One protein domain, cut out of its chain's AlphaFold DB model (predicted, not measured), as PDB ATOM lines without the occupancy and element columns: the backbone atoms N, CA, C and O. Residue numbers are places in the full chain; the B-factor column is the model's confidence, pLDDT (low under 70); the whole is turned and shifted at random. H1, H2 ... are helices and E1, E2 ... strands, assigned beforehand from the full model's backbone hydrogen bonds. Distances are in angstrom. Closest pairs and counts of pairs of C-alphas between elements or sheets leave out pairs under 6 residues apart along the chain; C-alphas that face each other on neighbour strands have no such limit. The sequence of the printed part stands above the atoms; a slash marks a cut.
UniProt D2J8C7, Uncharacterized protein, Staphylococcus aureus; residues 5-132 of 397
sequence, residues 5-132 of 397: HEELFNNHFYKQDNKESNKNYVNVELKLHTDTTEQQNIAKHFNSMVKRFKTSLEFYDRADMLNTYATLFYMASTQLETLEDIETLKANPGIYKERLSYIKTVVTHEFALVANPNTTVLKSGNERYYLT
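Overview. This is residues 5 to 132 of the 397 residues of an uncharacterized protein of Staphylococcus aureus (UniProt D2J8C7). Three long helices make the core: H2 and H5 run side by side, and H3 packs across both at a steep angle. The short helices H1 and H4 sit at the end of this core where H5 begins, while the small hairpin E1 and E2 packs on H3 with its loop residues 19 to 24 sticking out, and after the end of H5 the chain folds back into a second hairpin, E3 and E4, whose residues 123 to 128 stick out. The printed part has 128 residues, with five named helices and four named strands in the order H1 E1 E2 H2 H3 H4 H5 E3 E4; it is mostly helix, with two separate antiparallel sheets of two strands each. It is compact, with a radius of gyration of the C-alphas of 15.6 A, and spans 42 by 40 by 23 A.

Arrangement. H1, residues 5 to 12, touches H3, residues 62 to 78, at a steep tilt of 39 degrees, opposite ways; the closest C-alphas are those of His 5 and Ser 77, 6.0 A apart, and H3 touches H1 with residues 73 to 78 alone. H1 only just touches H4, residues 86 to 91, with 3 pairs of C-alphas within 8 A, the closest Leu 8 and Ile 86 at 6.1 A. E1, residues 13 to 15, and E2, residues 28 to 30, form an antiparallel hairpin, with N 14 and O 29 at 2.8 A, within hydrogen-bond range. The closest C-alphas of E2 and H3, those of Val 28 and Asn 67, are 6.2 A apart. H2, residues 37 to 53, touches H3 at a steep tilt of 58 degrees, the closest C-alphas being those of Val 50 and Met 65 at 7.0 A. H2 touches H5, residues 93 to 115, at a shallow tilt of 16 degrees, the same way, with the C-alphas of Phe 53 and Ala 115 closest at 6.6 A. H3 touches H5 at a steep tilt of 55 degrees, opposite ways, with Ala 76 and Ile 103 the closest C-alphas at 5.2 A. H4 and H5 touch only at the corner by their link, and only just, with 3 pairs of C-alphas within 8 A, the closest Leu 89 and Tyr 96 at 5.0 A. E3, residues 120 to 124, and E4, residues 127 to 131, form an antiparallel hairpin, with N 129 and O 122 at 2.8 A; E4 and H5 are apart. In the five helices every O i to N i+4 pair is within hydrogen-bond range.

Along the chain. H1 begins at C-alpha 5, (110.294, 139.524, 88.436). H2 is 24.4 A long from first to last C-alpha, H3 24.5 A and H5 31.5 A, from C-alpha 93 at (107.616, 155.430, 82.303). E3 is 12.9 A long and E4 13.0 A, ending at C-alpha 131, (140.835, 141.471, 81.260).

Size, cuts and confidence. The C-alphas of Glu 20 and Gly 125 are the two farthest apart, 49.4 A. The printed part has no cut; the link from E1 to E2, 12 residues, is long. Residues 123 to 128 stand free, as do 19 to 24. The mean pLDDT of the printed part is 72.6, and 46 residues are under 70: residues 15 to 28, 32 to 36, 55 to 60 and 112 to 132.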
ATOM      1  N   HIS A   5     109.280 139.909  89.421       84.44
ATOM      2  CA  HIS A   5     110.294 139.524  88.436       84.44
ATOM      3  C   HIS A   5     109.721 138.628  87.329       84.44
ATOM      4  O   HIS A   5     110.015 138.823  86.150       84.44
ATOM      5  N   GLU A   6     108.863 137.669  87.687       84.06
ATOM      6  CA  GLU A   6     108.153 136.837  86.711       84.06
ATOM      7  C   GLU A   6     107.125 137.648  85.924       84.06
ATOM      8  O   GLU A   6     106.996 137.441  84.722       84.06
ATOM      9  N   GLU A   7     106.416 138.583  86.562       86.62
ATOM     10  CA  GLU A   7     105.474 139.462  85.857       86.62
ATOM     11  C   GLU A   7     106.202 140.360  84.843       86.62
ATOM     12  O   GLU A   7     105.766 140.461  83.693       86.62
ATOM     13  N   LEU A   8     107.354 140.934  85.211       87.50
ATOM     14  CA  LEU A   8     108.202 141.703  84.297       87.50
ATOM     15  C   LEU A   8     108.755 140.832  83.159       87.50
ATOM     16  O   LEU A   8     108.714 141.235  81.996       87.50
ATOM     17  N   PHE A   9     109.243 139.628  83.464       87.88
ATOM     18  CA  PHE A   9     109.726 138.687  82.454       87.88
ATOM     19  C   PHE A   9     108.611 138.308  81.471       87.88
ATOM     20  O   PHE A   9     108.752 138.484  80.261       87.88
ATOM     21  N   ASN A  10     107.455 137.886  81.978       88.00
ATOM     22  CA  ASN A  10     106.295 137.533  81.161       88.00
ATOM     23  C   ASN A  10     105.728 138.750  80.407       88.00
ATOM     24  O   ASN A  10     105.038 138.587  79.399       88.00
ATOM     25  N   ASN A  11     106.019 139.983  80.833       87.81
ATOM     26  CA  ASN A  11     105.672 141.185  80.077       87.81
ATOM     27  C   ASN A  11     106.526 141.359  78.806       87.81
ATOM     28  O   ASN A  11     106.059 141.993  77.859       87.81
ATOM     29  N   HIS A  12     107.727 140.779  78.738       86.06
ATOM     30  CA  HIS A  12     108.647 140.904  77.597       86.06
ATOM     31  C   HIS A  12     108.846 139.612  76.794       86.06
ATOM     32  O   HIS A  12     109.220 139.680  75.622       86.06
ATOM     33  N   PHE A  13     108.544 138.459  77.383       86.56
ATOM     34  CA  PHE A  13     108.753 137.146  76.785       86.56
ATOM     35  C   PHE A  13     107.471 136.304  76.820       86.56
ATOM     36  O   PHE A  13     106.637 136.454  77.715       86.56
ATOM     37  N   TYR A  14     107.307 135.416  75.842       80.38
ATOM     38  CA  TYR A  14     106.355 134.311  75.892       80.38
ATOM     39  C   TYR A  14     107.089 133.048  76.343       80.38
ATOM     40  O   TYR A  14     108.171 132.744  75.840       80.38
ATOM     41  N   LYS A  15     106.482 132.290  77.258       66.81
ATOM     42  CA  LYS A  15     106.837 130.883  77.460       66.81
ATOM     43  C   LYS A  15     106.046 130.067  76.436       66.81
ATOM     44  O   LYS A  15     104.824 130.195  76.405       66.81
ATOM     45  N   GLN A  16     106.708 129.275  75.592       58.56
ATOM     46  CA  GLN A  16     105.995 128.294  74.772       58.56
ATOM     47  C   GLN A  16     105.611 127.091  75.644       58.56
ATOM     48  O   GLN A  16     106.477 126.451  76.243       58.56
ATOM     49  N   ASP A  17     104.321 126.753  75.686       49.81
ATOM     50  CA  ASP A  17     103.860 125.469  76.215       49.81
ATOM     51  C   ASP A  17     104.201 124.370  75.197       49.81
ATOM     52  O   ASP A  17     103.513 124.189  74.189       49.81
ATOM     53  N   ASN A  18     105.289 123.633  75.426       47.28
ATOM     54  CA  ASN A  18     105.678 122.525  74.554       47.28
ATOM     55  C   ASN A  18     104.710 121.343  74.733       47.28
ATOM     56  O   ASN A  18     104.805 120.597  75.705       47.28
ATOM     57  N   LYS A  19     103.821 121.117  73.757       42.97
ATOM     58  CA  LYS A  19     103.160 119.810  73.579       42.97
ATOM     59  C   LYS A  19     104.013 118.808  72.793       42.97
ATOM     60  O   LYS A  19     103.740 117.617  72.865       42.97
ATOM     61  N   GLU A  20     105.056 119.255  72.093       43.53
ATOM     62  CA  GLU A  20     105.864 118.397  71.221       43.53
ATOM     63  C   GLU A  20     107.318 118.895  71.118       43.53
ATOM     64  O   GLU A  20     107.676 119.577  70.168       43.53
ATOM     65  N   SER A  21     108.198 118.570  72.071       37.78
ATOM     66  CA  SER A  21     109.611 118.313  71.732       37.78
ATOM     67  C   SER A  21     110.350 117.620  72.875       37.78
ATOM     68  O   SER A  21     110.244 117.988  74.040       37.78
ATOM     69  N   ASN A  22     111.129 116.604  72.516       37.75
ATOM     70  CA  ASN A  22     111.922 115.761  73.408       37.75
ATOM     71  C   ASN A  22     113.276 116.423  73.757       37.75
ATOM     72  O   ASN A  22     114.327 115.788  73.698       37.75
ATOM     73  N   LYS A  23     113.273 117.734  74.039       39.88
ATOM     74  CA  LYS A  23     114.465 118.489  74.443       39.88
ATOM     75  C   LYS A  23     114.167 119.274  75.725       39.88
ATOM     76  O   LYS A  23     113.173 119.985  75.790       39.88
ATOM     77  N   ASN A  24     115.055 119.179  76.716       40.50
ATOM     78  CA  ASN A  24     114.962 119.827  78.036       40.50
ATOM     79  C   ASN A  24     115.115 121.370  78.013       40.50
ATOM     80  O   ASN A  24     115.601 121.952  78.980       40.50
ATOM     81  N   TYR A  25     114.732 122.051  76.931       42.28
ATOM     82  CA  TYR A  25     114.819 123.508  76.832       42.28
ATOM     83  C   TYR A  25     113.447 124.146  77.044       42.28
ATOM     84  O   TYR A  25     112.451 123.751  76.438       42.28
ATOM     85  N   VAL A  26     113.405 125.177  77.890       50.81
ATOM     86  CA  VAL A  26     112.281 126.115  77.928       50.81
ATOM     87  C   VAL A  26     112.395 126.972  76.669       50.81
ATOM     88  O   VAL A  26     113.272 127.827  76.595       50.81
ATOM     89  N   ASN A  27     111.554 126.727  75.664       58.72
ATOM     90  CA  ASN A  27     111.512 127.571  74.471       58.72
ATOM     91  C   ASN A  27     110.884 128.924  74.840       58.72
ATOM     92  O   ASN A  27     109.703 129.002  75.195       58.72
ATOM     93  N   VAL A  28     111.688 129.986  74.797       65.00
ATOM     94  CA  VAL A  28     111.254 131.358  75.079       65.00
ATOM     95  C   VAL A  28     111.180 132.144  73.772       65.00
ATOM     96  O   VAL A  28     112.126 132.140  72.990       65.00
ATOM     97  N   GLU A  29     110.085 132.871  73.546       78.06
ATOM     98  CA  GLU A  29     109.971 133.822  72.434       78.06
ATOM     99  C   GLU A  29     109.967 135.265  72.941       78.06
ATOM    100  O   GLU A  29     109.359 135.586  73.963       78.06
ATOM    101  N   LEU A  30     110.626 136.171  72.216       78.94
ATOM    102  CA  LEU A  30     110.577 137.598  72.527       78.94
ATOM    103  C   LEU A  30     109.298 138.213  71.960       78.94
ATOM    104  O   LEU A  30     108.940 137.962  70.808       78.94
ATOM    105  N   LYS A  31     108.646 139.092  72.724       79.00
ATOM    106  CA  LYS A  31     107.501 139.876  72.243       79.00
ATOM    107  C   LYS A  31     107.967 140.929  71.230       79.00
ATOM    108  O   LYS A  31     108.213 142.080  71.573       79.00
ATOM    109  N   LEU A  32     108.142 140.506  69.975       58.50
ATOM    110  CA  LEU A  32     108.654 141.324  68.865       58.50
ATOM    111  C   LEU A  32     107.585 142.238  68.236       58.50
ATOM    112  O   LEU A  32     107.940 143.193  67.547       58.50
ATOM    113  N   HIS A  33     106.294 141.960  68.470       53.81
ATOM    114  CA  HIS A  33     105.169 142.559  67.738       53.81
ATOM    115  C   HIS A  33     104.040 143.111  68.631       53.81
ATOM    116  O   HIS A  33     102.872 142.951  68.294       53.81
ATOM    117  N   THR A  34     104.349 143.760  69.759       48.88
ATOM    118  CA  THR A  34     103.310 144.319  70.656       48.88
ATOM    119  C   THR A  34     103.552 145.779  71.080       48.88
ATOM    120  O   THR A  34     104.676 146.281  71.050       48.88
ATOM    121  N   ASP A  35     102.449 146.451  71.434       59.72
ATOM    122  CA  ASP A  35     102.128 147.894  71.356       59.72
ATOM    123  C   ASP A  35     102.919 148.899  72.222       59.72
ATOM    124  O   ASP A  35     102.560 150.075  72.265       59.72
ATOM    125  N   THR A  36     103.989 148.503  72.920       69.56
ATOM    126  CA  THR A  36     104.669 149.398  73.886       69.56
ATOM    127  C   THR A  36     106.102 149.749  73.492       69.56
ATOM    128  O   THR A  36     106.866 148.920  72.983       69.56
ATOM    129  N   THR A  37     106.499 150.998  73.754       79.44
ATOM    130  CA  THR A  37     107.849 151.515  73.476       79.44
ATOM    131  C   THR A  37     108.930 150.697  74.199       79.44
ATOM    132  O   THR A  37     110.027 150.491  73.678       79.44
ATOM    133  N   GLU A  38     108.617 150.158  75.372       82.50
ATOM    134  CA  GLU A  38     109.505 149.377  76.230       82.50
ATOM    135  C   GLU A  38     109.792 147.983  75.659       82.50
ATOM    136  O   GLU A  38     110.952 147.566  75.613       82.50
ATOM    137  N   GLN A  39     108.776 147.276  75.153       82.94
ATOM    138  CA  GLN A  39     108.958 145.973  74.496       82.94
ATOM    139  C   GLN A  39     109.801 146.106  73.222       82.94
ATOM    140  O   GLN A  39     110.747 145.341  73.018       82.94
ATOM    141  N   GLN A  40     109.545 147.145  72.420       82.50
ATOM    142  CA  GLN A  40     110.360 147.455  71.243       82.50
ATOM    143  C   GLN A  40     111.814 147.770  71.613       82.50
ATOM    144  O   GLN A  40     112.738 147.383  70.896       82.50
ATOM    145  N   ASN A  41     112.044 148.447  72.740       84.94
ATOM    146  CA  ASN A  41     113.391 148.747  73.220       84.94
ATOM    147  C   ASN A  41     114.161 147.485  73.627       84.94
ATOM    148  O   ASN A  41     115.352 147.384  73.323       84.94
ATOM    149  N   ILE A  42     113.503 146.506  74.254       89.75
ATOM    150  CA  ILE A  42     114.116 145.208  74.571       89.75
ATOM    151  C   ILE A  42     114.397 144.402  73.297       89.75
ATOM    152  O   ILE A  42     115.487 143.851  73.163       89.75
ATOM    153  N   ALA A  43     113.491 144.413  72.317       86.25
ATOM    154  CA  ALA A  43     113.720 143.789  71.011       86.25
ATOM    155  C   ALA A  43     114.903 144.400  70.247       86.25
ATOM    156  O   ALA A  43     115.743 143.679  69.700       86.25
ATOM    157  N   LYS A  44     115.014 145.732  70.234       87.69
ATOM    158  CA  LYS A  44     116.167 146.437  69.650       87.69
ATOM    159  C   LYS A  44     117.464 146.074  70.367       87.69
ATOM    160  O   LYS A  44     118.475 145.849  69.705       87.69
ATOM    161  N   HIS A  45     117.429 145.979  71.694       91.38
ATOM    162  CA  HIS A  45     118.589 145.589  72.486       91.38
ATOM    163  C   HIS A  45     119.033 144.150  72.188       91.38
ATOM    164  O   HIS A  45     120.203 143.934  71.887       91.38
ATOM    165  N   PHE A  46     118.105 143.190  72.141       90.75
ATOM    166  CA  PHE A  46     118.407 141.813  71.740       90.75
ATOM    167  C   PHE A  46     119.054 141.746  70.348       90.75
ATOM    168  O   PHE A  46     120.120 141.159  70.186       90.75
ATOM    169  N   ASN A  47     118.471 142.414  69.345       87.31
ATOM    170  CA  ASN A  47     119.055 142.450  68.000       87.31
ATOM    171  C   ASN A  47     120.448 143.112  67.978       87.31
ATOM    172  O   ASN A  47     121.304 142.714  67.187       87.31
ATOM    173  N   SER A  48     120.699 144.096  68.848       87.19
ATOM    174  CA  SER A  48     122.028 144.690  69.025       87.19
ATOM    175  C   SER A  48     123.030 143.679  69.590       87.19
ATOM    176  O   SER A  48     124.145 143.611  69.079       87.19
ATOM    177  N   MET A  49     122.631 142.848  70.560       85.19
ATOM    178  CA  MET A  49     123.464 141.759  71.097       85.19
ATOM    179  C   MET A  49     123.765 140.693  70.052       85.19
ATOM    180  O   MET A  49     124.931 140.352  69.861       85.19
ATOM    181  N   VAL A  50     122.755 140.262  69.292       82.56
ATOM    182  CA  VAL A  50     122.946 139.331  68.170       82.56
ATOM    183  C   VAL A  50     123.945 139.890  67.162       82.56
ATOM    184  O   VAL A  50     124.843 139.176  66.735       82.56
ATOM    185  N   LYS A  51     123.837 141.174  66.797       82.19
ATOM    186  CA  LYS A  51     124.781 141.803  65.862       82.19
ATOM    187  C   LYS A  51     126.188 141.923  66.454       82.19
ATOM    188  O   LYS A  51     127.155 141.680  65.743       82.19
ATOM    189  N   ARG A  52     126.297 142.324  67.724       77.94
ATOM    190  CA  ARG A  52     127.572 142.597  68.403       77.94
ATOM    191  C   ARG A  52     128.393 141.331  68.636       77.94
ATOM    192  O   ARG A  52     129.604 141.385  68.474       77.94
ATOM    193  N   PHE A  53     127.747 140.221  68.987       75.44
ATOM    194  CA  PHE A  53     128.421 138.978  69.384       75.44
ATOM    195  C   PHE A  53     128.309 137.850  68.352       75.44
ATOM    196  O   PHE A  53     128.694 136.725  68.645       75.44
ATOM    197  N   LYS A  54     127.831 138.143  67.134       72.50
ATOM    198  CA  LYS A  54     127.671 137.153  66.055       72.50
ATOM    199  C   LYS A  54     128.946 136.348  65.779       72.50
ATOM    200  O   LYS A  54     128.857 135.161  65.505       72.50
ATOM    201  N   THR A  55     130.102 137.009  65.810       61.00
ATOM    202  CA  THR A  55     131.399 136.380  65.519       61.00
ATOM    203  C   THR A  55     131.913 135.573  66.709       61.00
ATOM    204  O   THR A  55     132.368 134.455  66.532       61.00
ATOM    205  N   SER A  56     131.805 136.113  67.927       58.44
ATOM    206  CA  SER A  56     132.285 135.447  69.149       58.44
ATOM    207  C   SER A  56     131.441 134.231  69.547       58.44
ATOM    208  O   SER A  56     131.927 133.344  70.235       58.44
ATOM    209  N   LEU A  57     130.176 134.184  69.121       68.19
ATOM    210  CA  LEU A  57     129.237 133.095  69.391       68.19
ATOM    211  C   LEU A  57     128.752 132.458  68.082       68.19
ATOM    212  O   LEU A  57     127.559 132.244  67.893       68.19
ATOM    213  N   GLU A  58     129.670 132.164  67.157       60.66
ATOM    214  CA  GLU A  58     129.323 131.624  65.831       60.66
ATOM    215  C   GLU A  58     128.604 130.262  65.871       60.66
ATOM    216  O   GLU A  58     127.872 129.922  64.943       60.66
ATOM    217  N   PHE A  59     128.772 129.509  66.964       64.25
ATOM    218  CA  PHE A  59     128.111 128.223  67.203       64.25
ATOM    219  C   PHE A  59     126.702 128.352  67.798       64.25
ATOM    220  O   PHE A  59     125.994 127.351  67.865       64.25
ATOM    221  N   TYR A  60     126.299 129.547  68.246       68.06
ATOM    222  CA  TYR A  60     124.961 129.781  68.786       68.06
ATOM    223  C   TYR A  60     124.006 130.093  67.642       68.06
ATOM    224  O   TYR A  60     124.219 131.036  66.869       68.06
ATOM    225  N   ASP A  61     122.901 129.356  67.565       75.19
ATOM    226  CA  ASP A  61     121.809 129.775  66.706       75.19
ATOM    227  C   ASP A  61     121.025 130.946  67.343       75.19
ATOM    228  O   ASP A  61     121.268 131.399  68.469       75.19
ATOM    229  N   ARG A  62     120.071 131.518  66.599       78.31
ATOM    230  CA  ARG A  62     119.284 132.657  67.101       78.31
ATOM    231  C   ARG A  62     118.441 132.288  68.332       78.31
ATOM    232  O   ARG A  62     118.163 133.178  69.137       78.31
ATOM    233  N   ALA A  63     118.020 131.030  68.459       75.19
ATOM    234  CA  ALA A  63     117.254 130.545  69.600       75.19
ATOM    235  C   ALA A  63     118.153 130.394  70.837       75.19
ATOM    236  O   ALA A  63     117.762 130.841  71.914       75.19
ATOM    237  N   ASP A  64     119.383 129.903  70.680       72.38
ATOM    238  CA  ASP A  64     120.389 129.842  71.749       72.38
ATOM    239  C   ASP A  64     120.724 131.241  72.284       72.38
ATOM    240  O   ASP A  64     120.735 131.487  73.497       72.38
ATOM    241  N   MET A  65     120.907 132.205  71.375       78.94
ATOM    242  CA  MET A  65     121.115 133.614  71.725       78.94
ATOM    243  C   MET A  65     119.920 134.193  72.486       78.94
ATOM    244  O   MET A  65     120.097 134.962  73.432       78.94
ATOM    245  N   LEU A  66     118.696 133.841  72.081       83.56
ATOM    246  CA  LEU A  66     117.471 134.319  72.717       83.56
ATOM    247  C   LEU A  66     117.272 133.714  74.111       83.56
ATOM    248  O   LEU A  66     116.952 134.448  75.044       83.56
ATOM    249  N   ASN A  67     117.514 132.416  74.275       76.75
ATOM    250  CA  ASN A  67     117.426 131.736  75.566       76.75
ATOM    251  C   ASN A  67     118.464 132.276  76.556       76.75
ATOM    252  O   ASN A  67     118.143 132.552  77.715       76.75
ATOM    253  N   THR A  68     119.688 132.515  76.084       79.00
ATOM    254  CA  THR A  68     120.746 133.157  76.875       79.00
ATOM    255  C   THR A  68     120.331 134.567  77.287       79.00
ATOM    256  O   THR A  68     120.390 134.923  78.462       79.00
ATOM    257  N   TYR A  69     119.823 135.361  76.340       85.12
ATOM    258  CA  TYR A  69     119.348 136.717  76.607       85.12
ATOM    259  C   TYR A  69     118.203 136.742  77.627       85.12
ATOM    260  O   TYR A  69     118.210 137.567  78.539       85.12
ATOM    261  N   ALA A  70     117.234 135.834  77.503       81.00
ATOM    262  CA  ALA A  70     116.110 135.706  78.425       81.00
ATOM    263  C   ALA A  70     116.578 135.315  79.837       81.00
ATOM    264  O   ALA A  70     116.153 135.920  80.822       81.00
ATOM    265  N   THR A  71     117.511 134.367  79.938       79.62
ATOM    266  CA  THR A  71     118.099 133.939  81.216       79.62
ATOM    267  C   THR A  71     118.801 135.101  81.914       79.62
ATOM    268  O   THR A  71     118.530 135.388  83.082       79.62
ATOM    269  N   LEU A  72     119.643 135.836  81.182       83.00
ATOM    270  CA  LEU A  72     120.348 137.002  81.708       83.00
ATOM    271  C   LEU A  72     119.395 138.146  82.063       83.00
ATOM    272  O   LEU A  72     119.626 138.847  83.044       83.00
ATOM    273  N   PHE A  73     118.309 138.327  81.308       88.19
ATOM    274  CA  PHE A  73     117.280 139.316  81.623       88.19
ATOM    275  C   PHE A  73     116.607 139.003  82.960       88.19
ATOM    276  O   PHE A  73     116.483 139.887  83.809       88.19
ATOM    277  N   TYR A  74     116.195 137.748  83.165       84.69
ATOM    278  CA  TYR A  74     115.592 137.322  84.424       84.69
ATOM    279  C   TYR A  74     116.575 137.505  85.582       84.69
ATOM    280  O   TYR A  74     116.235 138.150  86.572       84.69
ATOM    281  N   MET A  75     117.822 137.054  85.417       82.25
ATOM    282  CA  MET A  75     118.875 137.235  86.415       82.25
ATOM    283  C   MET A  75     119.080 138.715  86.767       82.25
ATOM    284  O   MET A  75     119.038 139.083  87.938       82.25
ATOM    285  N   ALA A  76     119.231 139.584  85.768       82.56
ATOM    286  CA  ALA A  76     119.398 141.017  85.981       82.56
ATOM    287  C   ALA A  76     118.196 141.644  86.704       82.56
ATOM    288  O   ALA A  76     118.373 142.526  87.541       82.56
ATOM    289  N   SER A  77     116.976 141.166  86.435       85.81
ATOM    290  CA  SER A  77     115.779 141.639  87.135       85.81
ATOM    291  C   SER A  77     115.787 141.288  88.626       85.81
ATOM    292  O   SER A  77     115.277 142.069  89.422       85.81
ATOM    293  N   THR A  78     116.391 140.158  89.015       81.56
ATOM    294  CA  THR A  78     116.523 139.747  90.428       81.56
ATOM    295  C   THR A  78     117.618 140.502  91.182       81.56
ATOM    296  O   THR A  78     117.637 140.480  92.407       81.56
ATOM    297  N   GLN A  79     118.517 141.187  90.467       82.12
ATOM    298  CA  GLN A  79     119.581 142.006  91.064       82.12
ATOM    299  C   GLN A  79     119.129 143.437  91.393       82.12
ATOM    300  O   GLN A  79     119.873 144.184  92.029       82.12
ATOM    301  N   LEU A  80     117.934 143.839  90.953       82.31
ATOM    302  CA  LEU A  80     117.359 145.132  91.310       82.31
ATOM    303  C   LEU A  80     117.017 145.159  92.803       82.31
ATOM    304  O   LEU A  80     116.317 144.281  93.297       82.31
ATOM    305  N   GLU A  81     117.475 146.200  93.499       78.56
ATOM    306  CA  GLU A  81     117.193 146.414  94.926       78.56
ATOM    307  C   GLU A  81     115.689 146.576  95.193       78.56
ATOM    308  O   GLU A  81     115.160 146.071  96.182       78.56
ATOM    309  N   THR A  82     114.984 147.231  94.269       81.25
ATOM    310  CA  THR A  82     113.528 147.341  94.263       81.25
ATOM    311  C   THR A  82     112.982 147.073  92.864       81.25
ATOM    312  O   THR A  82     113.486 147.593  91.864       81.25
ATOM    313  N   LEU A  83     111.930 146.253  92.792       88.19
ATOM    314  CA  LEU A  83     111.150 146.050  91.577       88.19
ATOM    315  C   LEU A  83     109.664 146.243  91.880       88.19
ATOM    316  O   LEU A  83     109.027 145.415  92.539       88.19
ATOM    317  N   GLU A  84     109.130 147.352  91.384       90.81
ATOM    318  CA  GLU A  84     107.714 147.686  91.434       90.81
ATOM    319  C   GLU A  84     106.892 146.697  90.585       90.81
ATOM    320  O   GLU A  84     107.410 146.050  89.672       90.81
ATOM    321  N   ASP A  85     105.602 146.546  90.889       90.25
ATOM    322  CA  ASP A  85     104.716 145.713  90.075       90.25
ATOM    323  C   ASP A  85     104.550 146.292  88.658       90.25
ATOM    324  O   ASP A  85     104.769 147.482  88.400       90.25
ATOM    325  N   ILE A  86     104.144 145.439  87.716       88.56
ATOM    326  CA  ILE A  86     104.128 145.799  86.298       88.56
ATOM    327  C   ILE A  86     103.162 146.948  85.967       88.56
ATOM    328  O   ILE A  86     103.423 147.715  85.038       88.56
ATOM    329  N   GLU A  87     102.072 147.101  86.719       88.94
ATOM    330  CA  GLU A  87     101.101 148.173  86.496       88.94
ATOM    331  C   GLU A  87     101.654 149.512  86.997       88.94
ATOM    332  O   GLU A  87     101.574 150.517  86.285       88.94
ATOM    333  N   THR A  88     102.338 149.514  88.145       88.56
ATOM    334  CA  THR A  88     103.079 150.682  88.645       88.56
ATOM    335  C   THR A  88     104.194 151.111  87.687       88.56
ATOM    336  O   THR A  88     104.367 152.311  87.445       88.56
ATOM    337  N   LEU A  89     104.924 150.162  87.090       88.38
ATOM    338  CA  LEU A  89     105.960 150.456  86.093       88.38
ATOM    339  C   LEU A  89     105.367 151.071  84.818       88.38
ATOM    340  O   LEU A  89     105.868 152.085  84.334       88.38
ATOM    341  N   LYS A  90     104.267 150.517  84.292       86.88
ATOM    342  CA  LYS A  90     103.569 151.081  83.121       86.88
ATOM    343  C   LYS A  90     103.030 152.489  83.383       86.88
ATOM    344  O   LYS A  90     103.080 153.330  82.490       86.88
ATOM    345  N   ALA A  91     102.547 152.757  84.597       89.00
ATOM    346  CA  ALA A  91     102.062 154.077  84.996       89.00
ATOM    347  C   ALA A  91     103.191 155.112  85.173       89.00
ATOM    348  O   ALA A  91     102.933 156.311  85.087       89.00
ATOM    349  N   ASN A  92     104.440 154.668  85.378       89.69
ATOM    350  CA  ASN A  92     105.602 155.528  85.612       89.69
ATOM    351  C   ASN A  92     106.741 155.237  84.613       89.69
ATOM    352  O   ASN A  92     107.753 154.625  84.980       89.69
ATOM    353  N   PRO A  93     106.649 155.735  83.362       85.44
ATOM    354  CA  PRO A  93     107.616 155.430  82.303       85.44
ATOM    355  C   PRO A  93     109.068 155.793  82.643       85.44
ATOM    356  O   PRO A  93     109.998 155.146  82.164       85.44
ATOM    357  N   GLY A  94     109.281 156.819  83.478       86.31
ATOM    358  CA  GLY A  94     110.614 157.214  83.940       86.31
ATOM    359  C   GLY A  94     111.296 156.116  84.757       86.31
ATOM    360  O   GLY A  94     112.407 155.705  84.419       86.31
ATOM    361  N   ILE A  95     110.591 155.590  85.762       86.56
ATOM    362  CA  ILE A  95     111.072 154.498  86.619       86.56
ATOM    363  C   ILE A  95     111.251 153.233  85.777       86.56
ATOM    364  O   ILE A  95     112.293 152.587  85.833       86.56
ATOM    365  N   TYR A  96     110.291 152.918  84.906       90.69
ATOM    366  CA  TYR A  96     110.386 151.737  84.049       90.69
ATOM    367  C   TYR A  96     111.608 151.787  83.121       90.69
ATOM    368  O   TYR A  96     112.367 150.821  83.008       90.69
ATOM    369  N   LYS A  97     111.869 152.945  82.507       87.19
ATOM    370  CA  LYS A  97     113.056 153.152  81.677       87.19
ATOM    371  C   LYS A  97     114.345 152.991  82.479       87.19
ATOM    372  O   LYS A  97     115.292 152.412  81.951       87.19
ATOM    373  N   GLU A  98     114.388 153.471  83.718       87.25
ATOM    374  CA  GLU A  98     115.532 153.306  84.620       87.25
ATOM    375  C   GLU A  98     115.793 151.824  84.924       87.25
ATOM    376  O   GLU A  98     116.900 151.336  84.679       87.25
ATOM    377  N   ARG A  99     114.760 151.072  85.341       88.50
ATOM    378  CA  ARG A  99     114.859 149.626  85.620       88.50
ATOM    379  C   ARG A  99     115.302 148.838  84.388       88.50
ATOM    380  O   ARG A  99     116.224 148.028  84.467       88.50
ATOM    381  N   LEU A 100     114.722 149.118  83.217       90.19
ATOM    382  CA  LEU A 100     115.146 148.482  81.965       90.19
ATOM    383  C   LEU A 100     116.552 148.913  81.540       90.19
ATOM    384  O   LEU A 100     117.258 148.131  80.909       90.19
ATOM    385  N   SER A 101     116.978 150.141  81.841       88.31
ATOM    386  CA  SER A 101     118.346 150.586  81.566       88.31
ATOM    387  C   SER A 101     119.348 149.796  82.397       88.31
ATOM    388  O   SER A 101     120.318 149.297  81.835       88.31
ATOM    389  N   TYR A 102     119.075 149.615  83.690       88.88
ATOM    390  CA  TYR A 102     119.877 148.757  84.557       88.88
ATOM    391  C   TYR A 102     119.948 147.325  84.010       88.88
ATOM    392  O   TYR A 102     121.040 146.813  83.767       88.88
ATOM    393  N   ILE A 103     118.792 146.718  83.715       86.12
ATOM    394  CA  ILE A 103     118.722 145.347  83.194       86.12
ATOM    395  C   ILE A 103     119.517 145.207  81.893       86.12
ATOM    396  O   ILE A 103     120.300 144.276  81.757       86.12
ATOM    397  N   LYS A 104     119.382 146.139  80.942       88.69
ATOM    398  CA  LYS A 104     120.146 146.103  79.683       88.69
ATOM    399  C   LYS A 104     121.650 146.217  79.907       88.69
ATOM    400  O   LYS A 104     122.402 145.536  79.211       88.69
ATOM    401  N   THR A 105     122.089 147.047  80.852       83.62
ATOM    402  CA  THR A 105     123.508 147.175  81.209       83.62
ATOM    403  C   THR A 105     124.048 145.858  81.755       83.62
ATOM    404  O   THR A 105     125.072 145.380  81.273       83.62
ATOM    405  N   VAL A 106     123.329 145.234  82.695       77.94
ATOM    406  CA  VAL A 106     123.714 143.931  83.259       77.94
ATOM    407  C   VAL A 106     123.681 142.844  82.186       77.94
ATOM    408  O   VAL A 106     124.646 142.111  82.037       77.94
ATOM    409  N   VAL A 107     122.633 142.778  81.362       79.88
ATOM    410  CA  VAL A 107     122.567 141.808  80.262       79.88
ATOM    411  C   VAL A 107     123.732 142.004  79.299       79.88
ATOM    412  O   VAL A 107     124.409 141.036  79.007       79.88
ATOM    413  N   THR A 108     124.022 143.229  78.847       80.56
ATOM    414  CA  THR A 108     125.151 143.498  77.932       80.56
ATOM    415  C   THR A 108     126.479 143.015  78.509       80.56
ATOM    416  O   THR A 108     127.302 142.460  77.783       80.56
ATOM    417  N   HIS A 109     126.681 143.246  79.806       72.94
ATOM    418  CA  HIS A 109     127.865 142.824  80.539       72.94
ATOM    419  C   HIS A 109     128.010 141.303  80.563       72.94
ATOM    420  O   HIS A 109     129.012 140.760  80.113       72.94
ATOM    421  N   GLU A 110     126.985 140.615  81.050       75.31
ATOM    422  CA  GLU A 110     127.010 139.165  81.223       75.31
ATOM    423  C   GLU A 110     127.040 138.445  79.874       75.31
ATOM    424  O   GLU A 110     127.731 137.446  79.711       75.31
ATOM    425  N   PHE A 111     126.381 139.006  78.857       76.50
ATOM    426  CA  PHE A 111     126.445 138.487  77.493       76.50
ATOM    427  C   PHE A 111     127.867 138.573  76.923       76.50
ATOM    428  O   PHE A 111     128.282 137.681  76.188       76.50
ATOM    429  N   ALA A 112     128.638 139.607  77.280       67.69
ATOM    430  CA  ALA A 112     130.040 139.721  76.882       67.69
ATOM    431  C   ALA A 112     130.925 138.650  77.542       67.69
ATOM    432  O   ALA A 112     131.871 138.193  76.902       67.69
ATOM    433  N   LEU A 113     130.601 138.231  78.772       65.94
ATOM    434  CA  LEU A 113     131.280 137.133  79.470       65.94
ATOM    435  C   LEU A 113     130.910 135.773  78.875       65.94
ATOM    436  O   LEU A 113     131.788 134.946  78.667       65.94
ATOM    437  N   VAL A 114     129.639 135.563  78.517       67.69
ATOM    438  CA  VAL A 114     129.212 134.359  77.781       67.69
ATOM    439  C   VAL A 114     129.916 134.270  76.425       67.69
ATOM    440  O   VAL A 114     130.371 133.200  76.034       67.69
ATOM    441  N   ALA A 115     130.052 135.399  75.724       61.53
ATOM    442  CA  ALA A 115     130.761 135.481  74.449       61.53
ATOM    443  C   ALA A 115     132.283 135.309  74.572       61.53
ATOM    444  O   ALA A 115     132.933 134.986  73.585       61.53
ATOM    445  N   ASN A 116     132.853 135.548  75.754       62.06
ATOM    446  CA  ASN A 116     134.291 135.495  75.998       62.06
ATOM    447  C   ASN A 116     134.549 134.839  77.363       62.06
ATOM    448  O   ASN A 116     134.939 135.538  78.305       62.06
ATOM    449  N   PRO A 117     134.349 133.514  77.490       56.34
ATOM    450  CA  PRO A 117     134.378 132.804  78.774       56.34
ATOM    451  C   PRO A 117     135.726 132.895  79.507       56.34
ATOM    452  O   PRO A 117     135.786 132.673  80.711       56.34
ATOM    453  N   ASN A 118     136.795 133.279  78.803       51.16
ATOM    454  CA  ASN A 118     138.130 133.496  79.365       51.16
ATOM    455  C   ASN A 118     138.339 134.918  79.933       51.16
ATOM    456  O   ASN A 118     139.409 135.226  80.452       51.16
ATOM    457  N   THR A 119     137.342 135.805  79.829       53.19
ATOM    458  CA  THR A 119     137.419 137.177  80.356       53.19
ATOM    459  C   THR A 119     137.343 137.165  81.875       53.19
ATOM    460  O   THR A 119     136.348 136.730  82.452       53.19
ATOM    461  N   THR A 120     138.362 137.709  82.538       51.53
ATOM    462  CA  THR A 120     138.355 137.869  83.997       51.53
ATOM    463  C   THR A 120     137.863 139.266  84.368       51.53
ATOM    464  O   THR A 120     138.366 140.269  83.856       51.53
ATOM    465  N   VAL A 121     136.888 139.347  85.279       50.19
ATOM    466  CA  VAL A 121     136.371 140.622  85.796       50.19
ATOM    467  C   VAL A 121     137.113 140.990  87.075       50.19
ATOM    468  O   VAL A 121     136.981 140.316  88.096       50.19
ATOM    469  N   LEU A 122     137.857 142.092  87.044       46.34
ATOM    470  CA  LEU A 122     138.456 142.689  88.233       46.34
ATOM    471  C   LEU A 122     137.597 143.866  88.696       46.34
ATOM    472  O   LEU A 122     137.244 144.742  87.907       46.34
ATOM    473  N   LYS A 123     137.259 143.913  89.986       40.62
ATOM    474  CA  LYS A 123     136.532 145.040  90.582       40.62
ATOM    475  C   LYS A 123     137.501 145.898  91.390       40.62
ATOM    476  O   LYS A 123     138.087 145.405  92.350       40.62
ATOM    477  N   SER A 124     137.632 147.173  91.029       40.03
ATOM    478  CA  SER A 124     138.356 148.172  91.823       40.03
ATOM    479  C   SER A 124     137.409 149.336  92.115       40.03
ATOM    480  O   SER A 124     137.006 150.075  91.218       40.03
ATOM    481  N   GLY A 125     136.963 149.452  93.369       58.12
ATOM    482  CA  GLY A 125     135.926 150.413  93.757       58.12
ATOM    483  C   GLY A 125     134.573 150.154  93.069       58.12
ATOM    484  O   GLY A 125     134.052 149.036  93.110       58.12
ATOM    485  N   ASN A 126     133.998 151.198  92.454       42.91
ATOM    486  CA  ASN A 126     132.756 151.121  91.663       42.91
ATOM    487  C   ASN A 126     132.989 150.750  90.191       42.91
ATOM    488  O   ASN A 126     132.024 150.532  89.459       42.91
ATOM    489  N   GLU A 127     134.243 150.657  89.756       34.00
ATOM    490  CA  GLU A 127     134.593 150.347  88.377       34.00
ATOM    491  C   GLU A 127     134.926 148.862  88.210       34.00
ATOM    492  O   GLU A 127     135.501 148.205  89.088       34.00
ATOM    493  N   ARG A 128     134.529 148.320  87.058       44.41
ATOM    494  CA  ARG A 128     134.831 146.951  86.638       44.41
ATOM    495  C   ARG A 128     135.790 147.007  85.457       44.41
ATOM    496  O   ARG A 128     135.499 147.674  84.466       44.41
ATOM    497  N   TYR A 129     136.893 146.286  85.574       41.97
ATOM    498  CA  TYR A 129     137.924 146.144  84.556       41.97
ATOM    499  C   TYR A 129     137.794 144.754  83.931       41.97
ATOM    500  O   TYR A 129     137.711 143.755  84.649       41.97
ATOM    501  N   TYR A 130     137.758 144.700  82.600       47.25
ATOM    502  CA  TYR A 130     137.678 143.454  81.838       47.25
ATOM    503  C   TYR A 130     139.066 143.134  81.321       47.25
ATOM    504  O   TYR A 130     139.593 143.849  80.470       47.25
ATOM    505  N   LEU A 131     139.656 142.071  81.853       42.94
ATOM    506  CA  LEU A 131     140.835 141.471  81.260       42.94
ATOM    507  C   LEU A 131     140.347 140.409  80.290       42.94
ATOM    508  O   LEU A 131     139.979 139.310  80.705       42.94
ATOM    509  N   THR A 132     140.312 140.754  79.008       41.28
ATOM    510  CA  THR A 132     140.272 139.760  77.941       41.28
ATOM    511  C   THR A 132     141.726 139.358  77.711       41.28
ATOM    512  O   THR A 132     142.466 140.161  77.140       41.28
TER     513      THR A 132